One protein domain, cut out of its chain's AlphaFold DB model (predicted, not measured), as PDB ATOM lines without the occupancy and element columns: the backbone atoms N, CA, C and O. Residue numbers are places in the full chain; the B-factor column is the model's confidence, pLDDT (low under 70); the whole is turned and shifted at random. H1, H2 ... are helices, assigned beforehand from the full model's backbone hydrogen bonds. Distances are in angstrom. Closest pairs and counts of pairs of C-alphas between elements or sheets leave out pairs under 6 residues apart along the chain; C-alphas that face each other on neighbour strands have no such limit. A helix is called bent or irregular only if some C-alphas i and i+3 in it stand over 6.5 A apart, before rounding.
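This is residues 4 to 75 of the 248 residues of the protein "CHHC U11-48K-type domain-containing protein" of Tribolium castaneum (UniProt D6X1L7). A V of two short helices, H1 and H2, makes up much of the body, and a third, longer helix, H3, runs away from it as an arm whose residues 66 to 75 stick out free. H1 and H2 meet where the chain turns from one into the other, a long winding stretch, residues 4 to 21, leads into H1, and an 11-residue link leads from H2 to H3. The printed part has 72 residues, with three named helices in the order H1, H2, H3 and no named strand; the class is all helix. The whole is only just compact, close to loose, with a radius of gyration of the C-alphas of 13.4 A, and its elongated outline spans 39 by 23 by 22 A.

Start with the longest helix, H3, residues 58 to 75, which touches no other helix. Look next at H1, residues 22 to 31: it is apart from H3, but only just, with their closest C-alphas 8.2 A apart. Then find H2, residues 36 to 46, which is also apart from H3. H1 and H2 touch, with 4 pairs of C-alphas within 8 A. Their closest C-alphas are those of Leu 31 and Met 38, 6.5 A apart, while their centres are 12.5 A apart. Their lines stand at a steep tilt of 49 degrees, and they run opposite ways. Along the backbones of H1, H2 and H3, every O i to N i+4 pair is within hydrogen-bond range.

Find C-alpha 58 of H3 at (339.702, 183.557, 262.407); from there the 18-residue helix runs 25.7 A to C-alpha 75 at (334.063, 205.539, 250.444). For H1, go to C-alpha 22 at (349.814, 186.235, 263.394) and read on through 10 residues, 14.6 A from first to last C-alpha, to Leu 31. H2 runs for 11 residues from Pro 36 to Leu 46, 15.3 A from first to last C-alpha. None of the three helices is bent or irregular.

Look for the two C-alphas farthest apart at Glu 49 and His 75, 41.4 A from each other. Without residues 66 to 75, which stand free, the body has 62 residues, spans 33 by 24 by 22 A and has a radius of gyration of 11.6 A. The link from H1 to H2, 4 residues, is tight, and the link from H2 to H3, 11 residues, is long. The C-alphas of residues 4 to 21 lie 8 to 17 A from the mean of all C-alphas. The printed part has no cut from residue 4 to residue 75. Read the B-factor column for the model's confidence: the mean pLDDT of the printed part is 89.8, and residues 48 to 50 are under 70.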
ATOM      1  N   GLN A   4     348.412 199.361 256.508       86.94
ATOM      2  CA  GLN A   4     349.318 200.410 256.034       86.94
ATOM      3  C   GLN A   4     350.729 199.883 255.732       86.94
ATOM      4  O   GLN A   4     351.375 200.385 254.821       86.94
ATOM      5  N   ASN A   5     351.184 198.872 256.475       90.75
ATOM      6  CA  ASN A   5     352.496 198.249 256.303       90.75
ATOM      7  C   ASN A   5     352.428 196.938 255.497       90.75
ATOM      8  O   ASN A   5     353.397 196.186 255.490       90.75
ATOM      9  N   SER A   6     351.288 196.632 254.864       89.38
ATOM     10  CA  SER A   6     351.075 195.396 254.092       89.38
ATOM     11  C   SER A   6     351.387 194.106 254.868       89.38
ATOM     12  O   SER A   6     351.858 193.122 254.301       89.38
ATOM     13  N   LEU A   7     351.127 194.098 256.178       91.75
ATOM     14  CA  LEU A   7     351.393 192.949 257.042       91.75
ATOM     15  C   LEU A   7     350.187 192.005 257.108       91.75
ATOM     16  O   LEU A   7     349.038 192.436 257.229       91.75
ATOM     17  N   ALA A   8     350.460 190.699 257.100       90.56
ATOM     18  CA  ALA A   8     349.434 189.671 257.242       90.56
ATOM     19  C   ALA A   8     348.745 189.755 258.614       90.56
ATOM     20  O   ALA A   8     349.396 189.934 259.639       90.56
ATOM     21  N   PHE A   9     347.424 189.584 258.663       89.75
ATOM     22  CA  PHE A   9     346.694 189.556 259.937       89.75
ATOM     23  C   PHE A   9     346.908 188.236 260.691       89.75
ATOM     24  O   PHE A   9     346.973 188.232 261.921       89.75
ATOM     25  N   ARG A  10     347.052 187.132 259.948       90.38
ATOM     26  CA  ARG A  10     347.154 185.761 260.463       90.38
ATOM     27  C   ARG A  10     348.552 185.188 260.306       90.38
ATOM     28  O   ARG A  10     349.278 185.573 259.397       90.38
ATOM     29  N   GLY A  11     348.864 184.240 261.180       89.38
ATOM     30  CA  GLY A  11     350.003 183.342 261.052       89.38
ATOM     31  C   GLY A  11     349.524 181.898 260.916       89.38
ATOM     32  O   GLY A  11     348.369 181.651 260.566       89.38
ATOM     33  N   THR A  12     350.411 180.943 261.185       91.38
ATOM     34  CA  THR A  12     350.098 179.506 261.119       91.38
ATOM     35  C   THR A  12     349.285 179.007 262.312       91.38
ATOM     36  O   THR A  12     348.611 177.990 262.181       91.38
ATOM     37  N   SER A  13     349.328 179.707 263.450       89.62
ATOM     38  CA  SER A  13     348.496 179.410 264.623       89.62
ATOM     39  C   SER A  13     347.387 180.453 264.803       89.62
ATOM     40  O   SER A  13     347.542 181.623 264.451       89.62
ATOM     41  N   ASP A  14     346.252 180.029 265.356       85.94
ATOM     42  CA  ASP A  14     345.121 180.875 265.742       85.94
ATOM     43  C   ASP A  14     344.945 180.994 267.267       85.94
ATOM     44  O   ASP A  14     343.922 181.499 267.737       85.94
ATOM     45  N   LYS A  15     345.947 180.571 268.047       88.44
ATOM     46  CA  LYS A  15     345.918 180.592 269.514       88.44
ATOM     47  C   LYS A  15     346.853 181.646 270.099       88.44
ATOM     48  O   LYS A  15     347.915 181.950 269.562       88.44
ATOM     49  N   LEU A  16     346.461 182.206 271.239       90.44
ATOM     50  CA  LEU A  16     347.270 183.181 271.974       90.44
ATOM     51  C   LEU A  16     348.572 182.550 272.486       90.44
ATOM     52  O   LEU A  16     348.570 181.396 272.902       90.44
ATOM     53  N   TYR A  17     349.657 183.327 272.455       91.19
ATOM     54  CA  TYR A  17     351.007 182.951 272.901       91.19
ATOM     55  C   TYR A  17     351.651 181.735 272.207       91.19
ATOM     56  O   TYR A  17     352.744 181.325 272.589       91.19
ATOM     57  N   GLU A  18     351.033 181.173 271.165       92.06
ATOM     58  CA  GLU A  18     351.695 180.186 270.311       92.06
ATOM     59  C   GLU A  18     352.614 180.863 269.285       92.06
ATOM     60  O   GLU A  18     352.383 181.992 268.838       92.06
ATOM     61  N   PHE A  19     353.664 180.145 268.882       91.88
ATOM     62  CA  PHE A  19     354.582 180.617 267.855       91.88
ATOM     63  C   PHE A  19     353.840 180.871 266.535       91.88
ATOM     64  O   PHE A  19     353.031 180.056 266.086       91.88
ATOM     65  N   ASN A  20     354.153 182.001 265.897       90.44
ATOM     66  CA  ASN A  20     353.567 182.418 264.624       90.44
ATOM     67  C   ASN A  20     352.025 182.478 264.640       90.44
ATOM     68  O   ASN A  20     351.357 182.020 263.712       90.44
ATOM     69  N   ASN A  21     351.443 183.069 265.687       91.88
ATOM     70  CA  ASN A  21     349.993 183.241 265.813       91.88
ATOM     71  C   ASN A  21     349.415 184.479 265.087       91.88
ATOM     72  O   ASN A  21     348.251 184.850 265.250       91.88
ATOM     73  N   GLY A  22     350.223 185.114 264.237       93.31
ATOM     74  CA  GLY A  22     349.814 186.235 263.394       93.31
ATOM     75  C   GLY A  22     349.885 187.597 264.071       93.31
ATOM     76  O   GLY A  22     349.941 187.731 265.292       93.31
ATOM     77  N   ASN A  23     349.896 188.650 263.254       93.50
ATOM     78  CA  ASN A  23     350.092 190.005 263.763       93.50
ATOM     79  C   ASN A  23     348.869 190.534 264.526       93.50
ATOM     80  O   ASN A  23     349.029 191.337 265.438       93.50
ATOM     81  N   PHE A  24     347.657 190.070 264.205       92.56
ATOM     82  CA  PHE A  24     346.457 190.455 264.949       92.56
ATOM     83  C   PHE A  24     346.534 189.999 266.414       92.56
ATOM     84  O   PHE A  24     346.380 190.816 267.319       92.56
ATOM     85  N   LEU A  25     346.835 188.717 266.659       93.25
ATOM     86  CA  LEU A  25     346.930 188.188 268.021       93.25
ATOM     87  C   LEU A  25     348.135 188.749 268.775       93.25
ATOM     88  O   LEU A  25     348.043 188.940 269.985       93.25
ATOM     89  N   GLN A  26     349.246 189.040 268.095       93.38
ATOM     90  CA  GLN A  26     350.389 189.719 268.714       93.38
ATOM     91  C   GLN A  26     350.040 191.135 269.180       93.38
ATOM     92  O   GLN A  26     350.413 191.515 270.285       93.38
ATOM     93  N   ILE A  27     349.271 191.898 268.395       93.75
ATOM     94  CA  ILE A  27     348.798 193.223 268.824       93.75
ATOM     95  C   ILE A  27     347.886 193.106 270.045       93.75
ATOM     96  O   ILE A  27     348.025 193.893 270.972       93.75
ATOM     97  N   ILE A  28     346.980 192.125 270.080       93.56
ATOM     98  CA  ILE A  28     346.108 191.909 271.245       93.56
ATOM     99  C   ILE A  28     346.930 191.567 272.495       93.56
ATOM    100  O   ILE A  28     346.683 192.133 273.554       93.56
ATOM    101  N   GLN A  29     347.943 190.704 272.368       94.44
ATOM    102  CA  GLN A  29     348.863 190.388 273.468       94.44
ATOM    103  C   GLN A  29     349.655 191.616 273.930       94.44
ATOM    104  O   GLN A  29     349.862 191.782 275.127       94.44
ATOM    105  N   LEU A  30     350.078 192.478 273.001       94.88
ATOM    106  CA  LEU A  30     350.758 193.728 273.330       94.88
ATOM    107  C   LEU A  30     349.822 194.682 274.082       94.88
ATOM    108  O   LEU A  30     350.205 195.216 275.114       94.88
ATOM    109  N   LEU A  31     348.592 194.873 273.599       95.50
ATOM    110  CA  LEU A  31     347.600 195.729 274.257       95.50
ATOM    111  C   LEU A  31     347.266 195.230 275.667       95.50
ATOM    112  O   LEU A  31     347.150 196.040 276.579       95.50
ATOM    113  N   ALA A  32     347.194 193.914 275.860       95.56
ATOM    114  CA  ALA A  32     346.977 193.303 277.168       95.56
ATOM    115  C   ALA A  32     348.090 193.598 278.192       95.56
ATOM    116  O   ALA A  32     347.851 193.448 279.381       95.56
ATOM    117  N   GLN A  33     349.285 194.034 277.775       95.50
ATOM    118  CA  GLN A  33     350.333 194.462 278.715       95.50
ATOM    119  C   GLN A  33     350.106 195.876 279.267       95.50
ATOM    120  O   GLN A  33     350.700 196.235 280.280       95.50
ATOM    121  N   PHE A  34     349.290 196.690 278.591       96.06
ATOM    122  CA  PHE A  34     349.116 198.112 278.909       96.06
ATOM    123  C   PHE A  34     347.680 198.486 279.286       96.06
ATOM    124  O   PHE A  34     347.472 199.537 279.888       96.06
ATOM    125  N   ASP A  35     346.695 197.659 278.935       96.19
ATOM    126  CA  ASP A  35     345.286 197.872 279.250       96.19
ATOM    127  C   ASP A  35     344.746 196.734 280.138       96.19
ATOM    128  O   ASP A  35     344.611 195.603 279.655       96.19
ATOM    129  N   PRO A  36     344.374 197.018 281.405       95.00
ATOM    130  CA  PRO A  36     343.823 196.024 282.328       95.00
ATOM    131  C   PRO A  36     342.559 195.323 281.809       95.00
ATOM    132  O   PRO A  36     342.290 194.176 282.169       95.00
ATOM    133  N   ILE A  37     341.765 195.984 280.957       94.75
ATOM    134  CA  ILE A  37     340.556 195.377 280.380       94.75
ATOM    135  C   ILE A  37     340.945 194.301 279.361       94.75
ATOM    136  O   ILE A  37     340.404 193.191 279.388       94.75
ATOM    137  N   MET A  38     341.900 194.603 278.478       94.00
ATOM    138  CA  MET A  38     342.454 193.624 277.540       94.00
ATOM    139  C   MET A  38     343.213 192.500 278.247       94.00
ATOM    140  O   MET A  38     343.109 191.350 277.813       94.00
ATOM    141  N   GLU A  39     343.925 192.798 279.335       94.62
ATOM    142  CA  GLU A  39     344.580 191.794 280.179       94.62
ATOM    143  C   GLU A  39     343.569 190.776 280.716       94.62
ATOM    144  O   GLU A  39     343.713 189.567 280.505       94.62
ATOM    145  N   GLU A  40     342.494 191.262 281.341       92.56
ATOM    146  CA  GLU A  40     341.439 190.413 281.889       92.56
ATOM    147  C   GLU A  40     340.718 189.622 280.788       92.56
ATOM    148  O   GLU A  40     340.412 188.440 280.974       92.56
ATOM    149  N   HIS A  41     340.489 190.225 279.615       91.62
ATOM    150  CA  HIS A  41     339.935 189.514 278.459       91.62
ATOM    151  C   HIS A  41     340.834 188.345 278.054       91.62
ATOM    152  O   HIS A  41     340.377 187.204 278.028       91.62
ATOM    153  N   VAL A  42     342.125 188.598 277.812       92.44
ATOM    154  CA  VAL A  42     343.108 187.564 277.448       92.44
ATOM    155  C   VAL A  42     343.180 186.462 278.508       92.44
ATOM    156  O   VAL A  42     343.149 185.279 278.155       92.44
ATOM    157  N   ARG A  43     343.186 186.821 279.798       91.75
ATOM    158  CA  ARG A  43     343.176 185.862 280.913       91.75
ATOM    159  C   ARG A  43     341.971 184.917 280.843       91.75
ATOM    160  O   ARG A  43     342.134 183.707 281.024       91.75
ATOM    161  N   ARG A  44     340.775 185.445 280.562       90.25
ATOM    162  CA  ARG A  44     339.542 184.649 280.405       90.25
ATOM    163  C   ARG A  44     339.573 183.757 279.168       90.25
ATOM    164  O   ARG A  44     339.102 182.629 279.235       90.25
ATOM    165  N   VAL A  45     340.153 184.217 278.055       89.06
ATOM    166  CA  VAL A  45     340.312 183.385 276.845       89.06
ATOM    167  C   VAL A  45     341.214 182.180 277.113       89.06
ATOM    168  O   VAL A  45     340.923 181.072 276.661       89.06
ATOM    169  N   LEU A  46     342.316 182.385 277.841       88.12
ATOM    170  CA  LEU A  46     343.263 181.315 278.163       88.12
ATOM    171  C   LEU A  46     342.649 180.258 279.085       88.12
ATOM    172  O   LEU A  46     342.881 179.061 278.900       88.12
ATOM    173  N   LYS A  47     341.813 180.681 280.036       85.94
ATOM    174  CA  LYS A  47     340.982 179.773 280.829       85.94
ATOM    175  C   LYS A  47     339.758 179.355 280.016       85.94
ATOM    176  O   LYS A  47     338.670 179.877 280.215       85.94
ATOM    177  N   LYS A  48     339.947 178.383 279.115       68.94
ATOM    178  CA  LYS A  48     338.965 177.868 278.131       68.94
ATOM    179  C   LYS A  48     337.531 177.618 278.648       68.94
ATOM    180  O   LYS A  48     336.611 177.534 277.839       68.94
ATOM    181  N   GLU A  49     337.332 177.486 279.956       63.53
ATOM    182  CA  GLU A  49     336.028 177.309 280.607       63.53
ATOM    183  C   GLU A  49     335.271 178.628 280.853       63.53
ATOM    184  O   GLU A  49     334.042 178.629 280.864       63.53
ATOM    185  N   GLU A  50     335.972 179.760 280.992       69.12
ATOM    186  CA  GLU A  50     335.386 181.059 281.357       69.12
ATOM    187  C   GLU A  50     334.796 181.807 280.149       69.12
ATOM    188  O   GLU A  50     333.873 182.606 280.305       69.12
ATOM    189  N   THR A  51     335.302 181.604 278.925       71.44
ATOM    190  CA  THR A  51     334.816 182.346 277.745       71.44
ATOM    191  C   THR A  51     334.883 181.527 276.459       71.44
ATOM    192  O   THR A  51     335.928 181.390 275.828       71.44
ATOM    193  N   LYS A  52     333.718 181.040 276.013       71.50
ATOM    194  CA  LYS A  52     333.569 180.307 274.742       71.50
ATOM    195  C   LYS A  52     333.554 181.221 273.507       71.50
ATOM    196  O   LYS A  52     333.937 180.786 272.427       71.50
ATOM    197  N   ALA A  53     333.135 182.480 273.655       77.75
ATOM    198  CA  ALA A  53     333.048 183.463 272.570       77.75
ATOM    199  C   ALA A  53     333.976 184.653 272.849       77.75
ATOM    200  O   ALA A  53     333.591 185.624 273.489       77.75
ATOM    201  N   HIS A  54     335.224 184.558 272.387       84.75
ATOM    202  CA  HIS A  54     336.283 185.515 272.729       84.75
ATOM    203  C   HIS A  54     336.631 186.520 271.620       84.75
ATOM    204  O   HIS A  54     337.517 187.348 271.795       84.75
ATOM    205  N   TYR A  55     335.969 186.445 270.463       86.00
ATOM    206  CA  TYR A  55     336.134 187.366 269.329       86.00
ATOM    207  C   TYR A  55     337.543 187.474 268.710       86.00
ATOM    208  O   TYR A  55     337.778 188.304 267.839       86.00
ATOM    209  N   LEU A  56     338.478 186.598 269.090       88.62
ATOM    210  CA  LEU A  56     339.840 186.574 268.528       88.62
ATOM    211  C   LEU A  56     340.017 185.558 267.390       88.62
ATOM    212  O   LEU A  56     341.050 185.539 266.720       88.62
ATOM    213  N   GLY A  57     339.011 184.708 267.171       87.56
ATOM    214  CA  GLY A  57     339.065 183.636 266.186       87.56
ATOM    215  C   GLY A  57     339.124 184.140 264.742       87.56
ATOM    216  O   GLY A  57     338.728 185.262 264.416       87.56
ATOM    217  N   LYS A  58     339.563 183.258 263.840       88.19
ATOM    218  CA  LYS A  58     339.702 183.557 262.407       88.19
ATOM    219  C   LYS A  58     338.422 184.115 261.775       88.19
ATOM    220  O   LYS A  58     338.507 185.050 260.988       88.19
ATOM    221  N   ASN A  59     337.248 183.609 262.150       89.56
ATOM    222  CA  ASN A  59     335.978 184.059 261.573       89.56
ATOM    223  C   ASN A  59     335.718 185.543 261.859       89.56
ATOM    224  O   ASN A  59     335.385 186.286 260.943       89.56
ATOM    225  N   ILE A  60     335.989 185.989 263.086       89.50
ATOM    226  CA  ILE A  60     335.819 187.393 263.473       89.50
ATOM    227  C   ILE A  60     336.857 188.282 262.790       89.50
ATOM    228  O   ILE A  60     336.526 189.356 262.302       89.50
ATOM    229  N   GLN A  61     338.098 187.813 262.643       89.44
ATOM    230  CA  GLN A  61     339.094 188.547 261.855       89.44
ATOM    231  C   GLN A  61     338.651 188.722 260.387       89.44
ATOM    232  O   GLN A  61     338.827 189.800 259.826       89.44
ATOM    233  N   ASN A  62     338.050 187.695 259.765       91.94
ATOM    234  CA  ASN A  62     337.483 187.811 258.410       91.94
ATOM    235  C   ASN A  62     336.334 188.825 258.370       91.94
ATOM    236  O   ASN A  62     336.240 189.604 257.425       91.94
ATOM    237  N   GLU A  63     335.472 188.819 259.384       93.38
ATOM    238  CA  GLU A  63     334.352 189.750 259.486       93.38
ATOM    239  C   GLU A  63     334.833 191.200 259.593       93.38
ATOM    240  O   GLU A  63     334.391 192.047 258.819       93.38
ATOM    241  N   ILE A  64     335.813 191.477 260.459       90.38
ATOM    242  CA  ILE A  64     336.433 192.804 260.586       90.38
ATOM    243  C   ILE A  64     337.016 193.253 259.242       90.38
ATOM    244  O   ILE A  64     336.756 194.372 258.798       90.38
ATOM    245  N   ILE A  65     337.771 192.379 258.564       91.56
ATOM    246  CA  ILE A  65     338.342 192.676 257.242       91.56
ATOM    247  C   ILE A  65     337.228 192.987 256.236       91.56
ATOM    248  O   ILE A  65     337.333 193.961 255.494       91.56
ATOM    249  N   SER A  66     336.147 192.209 256.237       94.31
ATOM    250  CA  SER A  66     335.002 192.396 255.341       94.31
ATOM    251  C   SER A  66     334.272 193.721 255.592       94.31
ATOM    252  O   SER A  66     333.983 194.466 254.652       94.31
ATOM    253  N   LEU A  67     334.031 194.074 256.858       95.19
ATOM    254  CA  LEU A  67     333.391 195.332 257.241       95.19
ATOM    255  C   LEU A  67     334.247 196.541 256.852       95.19
ATOM    256  O   LEU A  67     333.732 197.509 256.286       95.19
ATOM    257  N   LEU A  68     335.557 196.482 257.103       91.88
ATOM    258  CA  LEU A  68     336.490 197.528 256.686       91.88
ATOM    259  C   LEU A  68     336.550 197.636 255.162       91.88
ATOM    260  O   LEU A  68     336.423 198.735 254.625       91.88
ATOM    261  N   HIS A  69     336.660 196.504 254.461       92.56
ATOM    262  CA  HIS A  69     336.626 196.451 253.002       92.56
ATOM    263  C   HIS A  69     335.366 197.125 252.451       92.56
ATOM    264  O   HIS A  69     335.465 197.977 251.571       92.56
ATOM    265  N   LYS A  70     334.187 196.797 252.992       95.88
ATOM    266  CA  LYS A  70     332.913 197.382 252.565       95.88
ATOM    267  C   LYS A  70     332.901 198.899 252.751       95.88
ATOM    268  O   LYS A  70     332.531 199.612 251.823       95.88
ATOM    269  N   ASN A  71     333.332 199.394 253.910       95.00
ATOM    270  CA  ASN A  71     333.373 200.831 254.189       95.00
ATOM    271  C   ASN A  71     334.369 201.570 253.288       95.00
ATOM    272  O   ASN A  71     334.017 202.591 252.700       95.00
ATOM    273  N   ILE A  72     335.579 201.031 253.115       92.25
ATOM    274  CA  ILE A  72     336.602 201.608 252.233       92.25
ATOM    275  C   ILE A  72     336.105 201.617 250.787       92.25
ATOM    276  O   ILE A  72     336.191 202.638 250.111       92.25
ATOM    277  N   LYS A  73     335.525 200.509 250.318       91.81
ATOM    278  CA  LYS A  73     334.953 200.403 248.974       91.81
ATOM    279  C   LYS A  73     333.836 201.422 248.761       91.81
ATOM    280  O   LYS A  73     333.839 202.110 247.746       91.81
ATOM    281  N   LEU A  74     332.904 201.549 249.707       93.25
ATOM    282  CA  LEU A  74     331.826 202.540 249.640       93.25
ATOM    283  C   LEU A  74     332.372 203.968 249.628       93.25
ATOM    284  O   LEU A  74     331.900 204.788 248.842       93.25
ATOM    285  N   HIS A  75     333.384 204.252 250.448       90.12
ATOM    286  CA  HIS A  75     334.063 205.539 250.444       90.12
ATOM    287  C   HIS A  75     334.686 205.818 249.072       90.12
ATOM    288  O   HIS A  75     334.304 206.794 248.441       90.12
TER     289      HIS A  75